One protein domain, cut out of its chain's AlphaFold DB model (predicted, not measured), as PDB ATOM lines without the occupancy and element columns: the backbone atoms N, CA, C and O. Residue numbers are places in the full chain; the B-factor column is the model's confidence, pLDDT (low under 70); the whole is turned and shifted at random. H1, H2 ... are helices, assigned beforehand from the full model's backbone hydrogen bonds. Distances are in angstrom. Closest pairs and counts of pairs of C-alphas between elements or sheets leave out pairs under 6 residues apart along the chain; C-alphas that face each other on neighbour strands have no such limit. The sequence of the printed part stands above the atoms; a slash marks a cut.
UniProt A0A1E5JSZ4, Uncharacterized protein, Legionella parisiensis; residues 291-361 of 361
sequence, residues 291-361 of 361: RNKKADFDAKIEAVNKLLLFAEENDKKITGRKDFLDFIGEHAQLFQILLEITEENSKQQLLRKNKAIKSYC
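What this domain is: This is residues 291 to 361 of the 361 residues of an uncharacterized protein of Legionella parisiensis (UniProt A0A1E5JSZ4). Look for three tiers in a flat shape: long helix H1, then the short helices H2 and H3 in the middle, then long helix H4. Residues 291 to 296 of H1 stick out. The 71 printed residues, with four named helices in the order H1 to H4 and no named strand, are all helix in class. The whole is only just loose, close to compact, with a radius of gyration of the C-alphas of 13.8 A; it spans 43 by 28 by 14 A.

Where its parts are: Find C-alpha 291 at (4.065, -46.636, 33.968); from there H1 runs 36.2 A to residue 315. H2 takes residues 324 to 330 and H3 residues 332 to 341. H4, residues 344 to 360, runs 24.6 A to C-alpha 360 at (-21.097, -11.405, 22.254).

How they stand to each other: H1 touches H3 with residues 300 to 307 alone, closest at C-alphas 303 and 334, 5.7 A, at a steep tilt of 53 degrees, opposite ways. H2 and H4 only just touch, with 3 pairs of C-alphas within 8 A, closest 325 and 358, 7.6 A. H1 and H4 are apart. In each helix every O i to N i+4 pair is within hydrogen-bond range.

The domain as a whole: The printed part has no cut and no long link. Confidence is under 70 at residue 319 and residues 356 to 361.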
ATOM      1  N   ARG A 291       3.949 -47.407  32.722       73.88
ATOM      2  CA  ARG A 291       4.065 -46.636  33.968       73.88
ATOM      3  C   ARG A 291       4.160 -45.135  33.693       73.88
ATOM      4  O   ARG A 291       3.509 -44.362  34.391       73.88
ATOM      5  N   ASN A 292       4.920 -44.732  32.678       79.62
ATOM      6  CA  ASN A 292       5.040 -43.329  32.282       79.62
ATOM      7  C   ASN A 292       3.710 -42.790  31.736       79.62
ATOM      8  O   ASN A 292       3.286 -41.708  32.132       79.62
ATOM      9  N   LYS A 293       2.997 -43.573  30.912       79.50
ATOM     10  CA  LYS A 293       1.641 -43.227  30.445       79.50
ATOM     11  C   LYS A 293       0.650 -43.100  31.600       79.50
ATOM     12  O   LYS A 293      -0.173 -42.194  31.601       79.50
ATOM     13  N   LYS A 294       0.735 -43.980  32.603       80.50
ATOM     14  CA  LYS A 294      -0.096 -43.884  33.806       80.50
ATOM     15  C   LYS A 294       0.172 -42.584  34.571       80.50
ATOM     16  O   LYS A 294      -0.781 -41.907  34.931       80.50
ATOM     17  N   ALA A 295       1.439 -42.225  34.779       77.12
ATOM     18  CA  ALA A 295       1.797 -40.978  35.454       77.12
ATOM     19  C   ALA A 295       1.291 -39.736  34.692       77.12
ATOM     20  O   ALA A 295       0.799 -38.799  35.315       77.12
ATOM     21  N   ASP A 296       1.350 -39.754  33.355       81.31
ATOM     22  CA  ASP A 296       0.768 -38.708  32.503       81.31
ATOM     23  C   ASP A 296      -0.762 -38.617  32.662       81.31
ATOM     24  O   ASP A 296      -1.309 -37.525  32.830       81.31
ATOM     25  N   PHE A 297      -1.471 -39.752  32.695       79.00
ATOM     26  CA  PHE A 297      -2.915 -39.757  32.946       79.00
ATOM     27  C   PHE A 297      -3.283 -39.278  34.352       79.00
ATOM     28  O   PHE A 297      -4.221 -38.495  34.483       79.00
ATOM     29  N   ASP A 298      -2.546 -39.691  35.383       77.44
ATOM     30  CA  ASP A 298      -2.783 -39.254  36.762       77.44
ATOM     31  C   ASP A 298      -2.627 -37.721  36.882       77.44
ATOM     32  O   ASP A 298      -3.483 -37.058  37.473       77.44
ATOM     33  N   ALA A 299      -1.615 -37.135  36.226       80.00
ATOM     34  CA  ALA A 299      -1.424 -35.682  36.171       80.00
ATOM     35  C   ALA A 299      -2.571 -34.957  35.438       80.00
ATOM     36  O   ALA A 299      -3.038 -33.906  35.888       80.00
ATOM     37  N   LYS A 300      -3.072 -35.524  34.331       83.12
ATOM     38  CA  LYS A 300      -4.214 -34.970  33.583       83.12
ATOM     39  C   LYS A 300      -5.515 -35.036  34.384       83.12
ATOM     40  O   LYS A 300      -6.272 -34.067  34.392       83.12
ATOM     41  N   ILE A 301      -5.759 -36.136  35.097       78.38
ATOM     42  CA  ILE A 301      -6.914 -36.288  35.994       78.38
ATOM     43  C   ILE A 301      -6.853 -35.253  37.122       78.38
ATOM     44  O   ILE A 301      -7.856 -34.599  37.413       78.38
ATOM     45  N   GLU A 302      -5.683 -35.056  37.734       83.81
ATOM     46  CA  GLU A 302      -5.499 -34.044  38.777       83.81
ATOM     47  C   GLU A 302      -5.781 -32.628  38.251       83.81
ATOM     48  O   GLU A 302      -6.473 -31.851  38.912       83.81
ATOM     49  N   ALA A 303      -5.309 -32.299  37.045       79.94
ATOM     50  CA  ALA A 303      -5.556 -31.004  36.411       79.94
ATOM     51  C   ALA A 303      -7.053 -30.746  36.150       79.94
ATOM     52  O   ALA A 303      -7.550 -29.654  36.436       79.94
ATOM     53  N   VAL A 304      -7.789 -31.753  35.667       82.06
ATOM     54  CA  VAL A 304      -9.240 -31.651  35.424       82.06
ATOM     55  C   VAL A 304     -10.013 -31.511  36.731       82.06
ATOM     56  O   VAL A 304     -10.897 -30.663  36.829       82.06
ATOM     57  N   ASN A 305      -9.657 -32.288  37.756       82.25
ATOM     58  CA  ASN A 305     -10.297 -32.194  39.068       82.25
ATOM     59  C   ASN A 305     -10.063 -30.826  39.720       82.25
ATOM     60  O   ASN A 305     -10.987 -30.267  40.306       82.25
ATOM     61  N   LYS A 306      -8.860 -30.251  39.577       83.81
ATOM     62  CA  LYS A 306      -8.574 -28.879  40.029       83.81
ATOM     63  C   LYS A 306      -9.432 -27.851  39.299       83.81
ATOM     64  O   LYS A 306      -9.994 -26.974  39.945       83.81
ATOM     65  N   LEU A 307      -9.574 -27.972  37.978       80.50
ATOM     66  CA  LEU A 307     -10.416 -27.065  37.194       80.50
ATOM     67  C   LEU A 307     -11.890 -27.141  37.617       80.50
ATOM     68  O   LEU A 307     -12.545 -26.110  37.738       80.50
ATOM     69  N   LEU A 308     -12.397 -28.350  37.866       78.94
ATOM     70  CA  LEU A 308     -13.768 -28.571  38.324       78.94
ATOM     71  C   LEU A 308     -13.996 -27.982  39.721       78.94
ATOM     72  O   LEU A 308     -14.984 -27.287  39.936       78.94
ATOM     73  N   LEU A 309     -13.047 -28.180  40.637       80.94
ATOM     74  CA  LEU A 309     -13.103 -27.606  41.979       80.94
ATOM     75  C   LEU A 309     -13.097 -26.070  41.942       80.94
ATOM     76  O   LEU A 309     -13.932 -25.445  42.592       80.94
ATOM     77  N   PHE A 310     -12.236 -25.453  41.128       82.50
ATOM     78  CA  PHE A 310     -12.232 -23.997  40.962       82.50
ATOM     79  C   PHE A 310     -13.525 -23.471  40.332       82.50
ATOM     80  O   PHE A 310     -13.982 -22.388  40.698       82.50
ATOM     81  N   ALA A 311     -14.143 -24.230  39.422       77.81
ATOM     82  CA  ALA A 311     -15.426 -23.857  38.832       77.81
ATOM     83  C   ALA A 311     -16.540 -23.869  39.887       77.81
ATOM     84  O   ALA A 311     -17.283 -22.897  40.011       77.81
ATOM     85  N   GLU A 312     -16.604 -24.921  40.709       76.50
ATOM     86  CA  GLU A 312     -17.560 -25.012  41.816       76.50
ATOM     87  C   GLU A 312     -17.352 -23.916  42.870       76.50
ATOM     88  O   GLU A 312     -18.318 -23.371  43.405       76.50
ATOM     89  N   GLU A 313     -16.101 -23.584  43.196       82.19
ATOM     90  CA  GLU A 313     -15.778 -22.498  44.125       82.19
ATOM     91  C   GLU A 313     -16.156 -21.128  43.562       82.19
ATOM     92  O   GLU A 313     -16.671 -20.284  44.298       82.19
ATOM     93  N   ASN A 314     -15.937 -20.897  42.266       80.19
ATOM     94  CA  ASN A 314     -16.346 -19.668  41.597       80.19
ATOM     95  C   ASN A 314     -17.876 -19.523  41.568       80.19
ATOM     96  O   ASN A 314     -18.389 -18.440  41.847       80.19
ATOM     97  N   ASP A 315     -18.602 -20.613  41.322       78.69
ATOM     98  CA  ASP A 315     -20.069 -20.628  41.309       78.69
ATOM     99  C   ASP A 315     -20.697 -20.360  42.684       78.69
ATOM    100  O   ASP A 315     -21.805 -19.826  42.759       78.69
ATOM    101  N   LYS A 316     -19.988 -20.665  43.776       82.25
ATOM    102  CA  LYS A 316     -20.428 -20.381  45.155       82.25
ATOM    103  C   LYS A 316     -20.230 -18.919  45.582       82.25
ATOM    104  O   LYS A 316     -20.720 -18.534  46.645       82.25
ATOM    105  N   LYS A 317     -19.519 -18.087  44.808       80.69
ATOM    106  CA  LYS A 317     -19.256 -16.680  45.165       80.69
ATOM    107  C   LYS A 317     -20.489 -15.804  44.920       80.69
ATOM    108  O   LYS A 317     -21.021 -15.760  43.816       80.69
ATOM    109  N   ILE A 318     -20.897 -15.053  45.948       71.38
ATOM    110  CA  ILE A 318     -22.025 -14.099  45.890       71.38
ATOM    111  C   ILE A 318     -21.594 -12.758  45.263       71.38
ATOM    112  O   ILE A 318     -22.376 -12.110  44.575       71.38
ATOM    113  N   THR A 319     -20.333 -12.356  45.445       63.34
ATOM    114  CA  THR A 319     -19.729 -11.149  44.857       63.34
ATOM    115  C   THR A 319     -18.379 -11.493  44.231       63.34
ATOM    116  O   THR A 319     -17.616 -12.257  44.823       63.34
ATOM    117  N   GLY A 320     -18.057 -10.933  43.060       73.75
ATOM    118  CA  GLY A 320     -16.796 -11.217  42.355       73.75
ATOM    119  C   GLY A 320     -16.743 -12.592  41.678       73.75
ATOM    120  O   GLY A 320     -15.654 -13.129  41.462       73.75
ATOM    121  N   ARG A 321     -17.911 -13.180  41.376       80.00
ATOM    122  CA  ARG A 321     -18.023 -14.365  40.518       80.00
ATOM    123  C   ARG A 321     -17.500 -14.015  39.131       80.00
ATOM    124  O   ARG A 321     -17.903 -13.007  38.560       80.00
ATOM    125  N   LYS A 322     -16.594 -14.842  38.622       79.31
ATOM    126  CA  LYS A 322     -16.014 -14.665  37.294       79.31
ATOM    127  C   LYS A 322     -16.932 -15.276  36.253       79.31
ATOM    128  O   LYS A 322     -17.400 -16.403  36.442       79.31
ATOM    129  N   ASP A 323     -17.145 -14.554  35.164       78.12
ATOM    130  CA  ASP A 323     -17.811 -15.107  33.996       78.12
ATOM    131  C   ASP A 323     -16.920 -16.158  33.334       78.12
ATOM    132  O   ASP A 323     -15.710 -16.233  33.565       78.12
ATOM    133  N   PHE A 324     -17.522 -17.008  32.503       76.25
ATOM    134  CA  PHE A 324     -16.842 -18.166  31.925       76.25
ATOM    135  C   PHE A 324     -15.526 -17.805  31.213       76.25
ATOM    136  O   PHE A 324     -14.554 -18.545  31.339       76.25
ATOM    137  N   LEU A 325     -15.469 -16.668  30.506       76.44
ATOM    138  CA  LEU A 325     -14.263 -16.214  29.802       76.44
ATOM    139  C   LEU A 325     -13.137 -15.783  30.753       76.44
ATOM    140  O   LEU A 325     -11.978 -16.117  30.505       76.44
ATOM    141  N   ASP A 326     -13.477 -15.105  31.846       79.06
ATOM    142  CA  ASP A 326     -12.508 -14.673  32.855       79.06
ATOM    143  C   ASP A 326     -11.990 -15.869  33.660       79.06
ATOM    144  O   ASP A 326     -10.795 -15.972  33.943       79.06
ATOM    145  N   PHE A 327     -12.877 -16.821  33.960       80.31
ATOM    146  CA  PHE A 327     -12.552 -18.062  34.659       80.31
ATOM    147  C   PHE A 327     -11.589 -18.950  33.855       80.31
ATOM    148  O   PHE A 327     -10.556 -19.386  34.369       80.31
ATOM    149  N   ILE A 328     -11.878 -19.201  32.573       80.62
ATOM    150  CA  ILE A 328     -10.967 -19.984  31.720       80.62
ATOM    151  C   ILE A 328      -9.692 -19.207  31.371       80.62
ATOM    152  O   ILE A 328      -8.677 -19.833  31.085       80.62
ATOM    153  N   GLY A 329      -9.729 -17.870  31.382       82.56
ATOM    154  CA  GLY A 329      -8.548 -17.026  31.197       82.56
ATOM    155  C   GLY A 329      -7.552 -17.175  32.347       82.56
ATOM    156  O   GLY A 329      -6.359 -17.357  32.111       82.56
ATOM    157  N   GLU A 330      -8.042 -17.184  33.586       84.88
ATOM    158  CA  GLU A 330      -7.229 -17.392  34.791       84.88
ATOM    159  C   GLU A 330      -6.693 -18.827  34.912       84.88
ATOM    160  O   GLU A 330      -5.574 -19.043  35.379       84.88
ATOM    161  N   HIS A 331      -7.454 -19.816  34.436       86.38
ATOM    162  CA  HIS A 331      -7.084 -21.234  34.477       86.38
ATOM    163  C   HIS A 331      -6.730 -21.812  33.095       86.38
ATOM    164  O   HIS A 331      -6.941 -23.002  32.838       86.38
ATOM    165  N   ALA A 332      -6.153 -20.994  32.207       84.00
ATOM    166  CA  ALA A 332      -5.923 -21.332  30.798       84.00
ATOM    167  C   ALA A 332      -5.142 -22.640  30.587       84.00
ATOM    168  O   ALA A 332      -5.468 -23.419  29.695       84.00
ATOM    169  N   GLN A 333      -4.147 -22.917  31.434       84.00
ATOM    170  CA  GLN A 333      -3.344 -24.144  31.357       84.00
ATOM    171  C   GLN A 333      -4.165 -25.402  31.679       84.00
ATOM    172  O   GLN A 333      -4.043 -26.415  30.994       84.00
ATOM    173  N   LEU A 334      -5.048 -25.337  32.679       82.81
ATOM    174  CA  LEU A 334      -5.916 -26.458  33.053       82.81
ATOM    175  C   LEU A 334      -6.999 -26.694  31.993       82.81
ATOM    176  O   LEU A 334      -7.317 -27.834  31.659       82.81
ATOM    177  N   PHE A 335      -7.532 -25.612  31.421       80.81
ATOM    178  CA  PHE A 335      -8.494 -25.688  30.325       80.81
ATOM    179  C   PHE A 335      -7.869 -26.262  29.044       80.81
ATOM    180  O   PHE A 335      -8.506 -27.045  28.342       80.81
ATOM    181  N   GLN A 336      -6.608 -25.936  28.759       84.81
ATOM    182  CA  GLN A 336      -5.871 -26.506  27.633       84.81
ATOM    183  C   GLN A 336      -5.690 -28.026  27.780       84.81
ATOM    184  O   GLN A 336      -5.963 -28.764  26.835       84.81
ATOM    185  N   ILE A 337      -5.339 -28.499  28.980       83.62
ATOM    186  CA  ILE A 337      -5.242 -29.938  29.281       83.62
ATOM    187  C   ILE A 337      -6.598 -30.632  29.073       83.62
ATOM    188  O   ILE A 337      -6.650 -31.713  28.488       83.62
ATOM    189  N   LEU A 338      -7.707 -29.998  29.473       81.00
ATOM    190  CA  LEU A 338      -9.058 -30.511  29.219       81.00
ATOM    191  C   LEU A 338      -9.358 -30.630  27.712       81.00
ATOM    192  O   LEU A 338      -9.922 -31.630  27.268       81.00
ATOM    193  N   LEU A 339      -8.968 -29.642  26.902       81.12
ATOM    194  CA  LEU A 339      -9.164 -29.682  25.446       81.12
ATOM    195  C   LEU A 339      -8.308 -30.744  24.747       81.12
ATOM    196  O   LEU A 339      -8.675 -31.203  23.665       81.12
ATOM    197  N   GLU A 340      -7.172 -31.120  25.324       82.38
ATOM    198  CA  GLU A 340      -6.291 -32.161  24.787       82.38
ATOM    199  C   GLU A 340      -6.824 -33.574  25.034       82.38
ATOM    200  O   GLU A 340      -6.603 -34.456  24.209       82.38
ATOM    201  N   ILE A 341      -7.556 -33.785  26.132       81.12
ATOM    202  CA  ILE A 341      -8.141 -35.089  26.484       81.12
ATOM    203  C   ILE A 341      -9.573 -35.286  25.970       81.12
ATOM    204  O   ILE A 341     -10.091 -36.398  26.001       81.12
ATOM    205  N   THR A 342     -10.235 -34.210  25.542       78.19
ATOM    206  CA  THR A 342     -11.629 -34.256  25.090       78.19
ATOM    207  C   THR A 342     -11.709 -34.757  23.649       78.19
ATOM    208  O   THR A 342     -10.965 -34.297  22.785       78.19
ATOM    209  N   GLU A 343     -12.653 -35.661  23.373       80.06
ATOM    210  CA  GLU A 343     -12.919 -36.169  22.022       80.06
ATOM    211  C   GLU A 343     -13.148 -35.037  21.008       80.06
ATOM    212  O   GLU A 343     -13.796 -34.032  21.312       80.06
ATOM    213  N   GLU A 344     -12.660 -35.220  19.778       77.06
ATOM    214  CA  GLU A 344     -12.566 -34.162  18.761       77.06
ATOM    215  C   GLU A 344     -13.912 -33.461  18.489       77.06
ATOM    216  O   GLU A 344     -13.973 -32.235  18.412       77.06
ATOM    217  N   ASN A 345     -15.022 -34.207  18.445       73.88
ATOM    218  CA  ASN A 345     -16.364 -33.640  18.257       73.88
ATOM    219  C   ASN A 345     -16.786 -32.720  19.415       73.88
ATOM    220  O   ASN A 345     -17.267 -31.604  19.195       73.88
ATOM    221  N   SER A 346     -16.564 -33.160  20.652       72.56
ATOM    222  CA  SER A 346     -16.883 -32.407  21.869       72.56
ATOM    223  C   SER A 346     -15.957 -31.199  22.041       72.56
ATOM    224  O   SER A 346     -16.404 -30.112  22.413       72.56
ATOM    225  N   LYS A 347     -14.681 -31.347  21.669       77.81
ATOM    226  CA  LYS A 347     -13.684 -30.272  21.617       77.81
ATOM    227  C   LYS A 347     -14.082 -29.187  20.618       77.81
ATOM    228  O   LYS A 347     -14.084 -28.006  20.963       77.81
ATOM    229  N   GLN A 348     -14.487 -29.563  19.404       73.69
ATOM    230  CA  GLN A 348     -14.980 -28.619  18.396       73.69
ATOM    231  C   GLN A 348     -16.226 -27.875  18.880       73.69
ATOM    232  O   GLN A 348     -16.348 -26.668  18.664       73.69
ATOM    233  N   GLN A 349     -17.139 -28.563  19.568       73.25
ATOM    234  CA  GLN A 349     -18.334 -27.944  20.135       73.25
ATOM    235  C   GLN A 349     -17.991 -26.932  21.242       73.25
ATOM    236  O   GLN A 349     -18.535 -25.826  21.245       73.25
ATOM    237  N   LEU A 350     -17.059 -27.271  22.137       73.56
ATOM    238  CA  LEU A 350     -16.543 -26.382  23.185       73.56
ATOM    239  C   LEU A 350     -15.837 -25.153  22.601       73.56
ATOM    240  O   LEU A 350     -16.104 -24.031  23.027       73.56
ATOM    241  N   LEU A 351     -14.999 -25.338  21.580       76.56
ATOM    242  CA  LEU A 351     -14.303 -24.240  20.903       76.56
ATOM    243  C   LEU A 351     -15.267 -23.318  20.147       76.56
ATOM    244  O   LEU A 351     -15.091 -22.100  20.178       76.56
ATOM    245  N   ARG A 352     -16.306 -23.867  19.504       73.50
ATOM    246  CA  ARG A 352     -17.365 -23.072  18.856       73.50
ATOM    247  C   ARG A 352     -18.148 -22.247  19.872       73.50
ATOM    248  O   ARG A 352     -18.357 -21.063  19.639       73.50
ATOM    249  N   LYS A 353     -18.526 -22.842  21.009       73.62
ATOM    250  CA  LYS A 353     -19.207 -22.128  22.102       73.62
ATOM    251  C   LYS A 353     -18.325 -21.036  22.708       73.62
ATOM    252  O   LYS A 353     -18.795 -19.924  22.890       73.62
ATOM    253  N   ASN A 354     -17.041 -21.310  22.933       71.56
ATOM    254  CA  ASN A 354     -16.081 -20.322  23.433       71.56
ATOM    255  C   ASN A 354     -15.918 -19.139  22.455       71.56
ATOM    256  O   ASN A 354     -15.990 -17.985  22.863       71.56
ATOM    257  N   LYS A 355     -15.800 -19.410  21.144       75.06
ATOM    258  CA  LYS A 355     -15.775 -18.361  20.108       75.06
ATOM    259  C   LYS A 355     -17.063 -17.541  20.060       75.06
ATOM    260  O   LYS A 355     -16.975 -16.328  19.936       75.06
ATOM    261  N   ALA A 356     -18.225 -18.185  20.175       68.56
ATOM    262  CA  ALA A 356     -19.508 -17.491  20.206       68.56
ATOM    263  C   ALA A 356     -19.607 -16.558  21.422       68.56
ATOM    264  O   ALA A 356     -19.960 -15.397  21.271       68.56
ATOM    265  N   ILE A 357     -19.217 -17.018  22.614       69.00
ATOM    266  CA  ILE A 357     -19.239 -16.186  23.828       69.00
ATOM    267  C   ILE A 357     -18.290 -14.983  23.677       69.00
ATOM    268  O   ILE A 357     -18.672 -13.869  24.009       69.00
ATOM    269  N   LYS A 358     -17.108 -15.167  23.071       69.81
ATOM    270  CA  LYS A 358     -16.171 -14.069  22.763       69.81
ATOM    271  C   LYS A 358     -16.659 -13.072  21.707       69.81
ATOM    272  O   LYS A 358     -16.068 -12.010  21.605       69.81
ATOM    273  N   SER A 359     -17.653 -13.415  20.885       66.69
ATOM    274  CA  SER A 359     -18.233 -12.489  19.898       66.69
ATOM    275  C   SER A 359     -19.434 -11.698  20.424       66.69
ATOM    276  O   SER A 359     -19.903 -10.799  19.734       66.69
ATOM    277  N   TYR A 360     -19.959 -12.065  21.599       54.38
ATOM    278  CA  TYR A 360     -21.097 -11.405  22.254       54.38
ATOM    279  C   TYR A 360     -20.691 -10.516  23.445       54.38
ATOM    280  O   TYR A 360     -21.537  -9.775  23.945       54.38
ATOM    281  N   CYS A 361     -19.430 -10.587  23.883       48.97
ATOM    282  CA  CYS A 361     -18.774  -9.637  24.786       48.97
ATOM    283  C   CYS A 361     -17.917  -8.679  23.959       48.97
ATOM    284  O   CYS A 361     -17.843  -7.492  24.343       48.97
TER     285      CYS A 361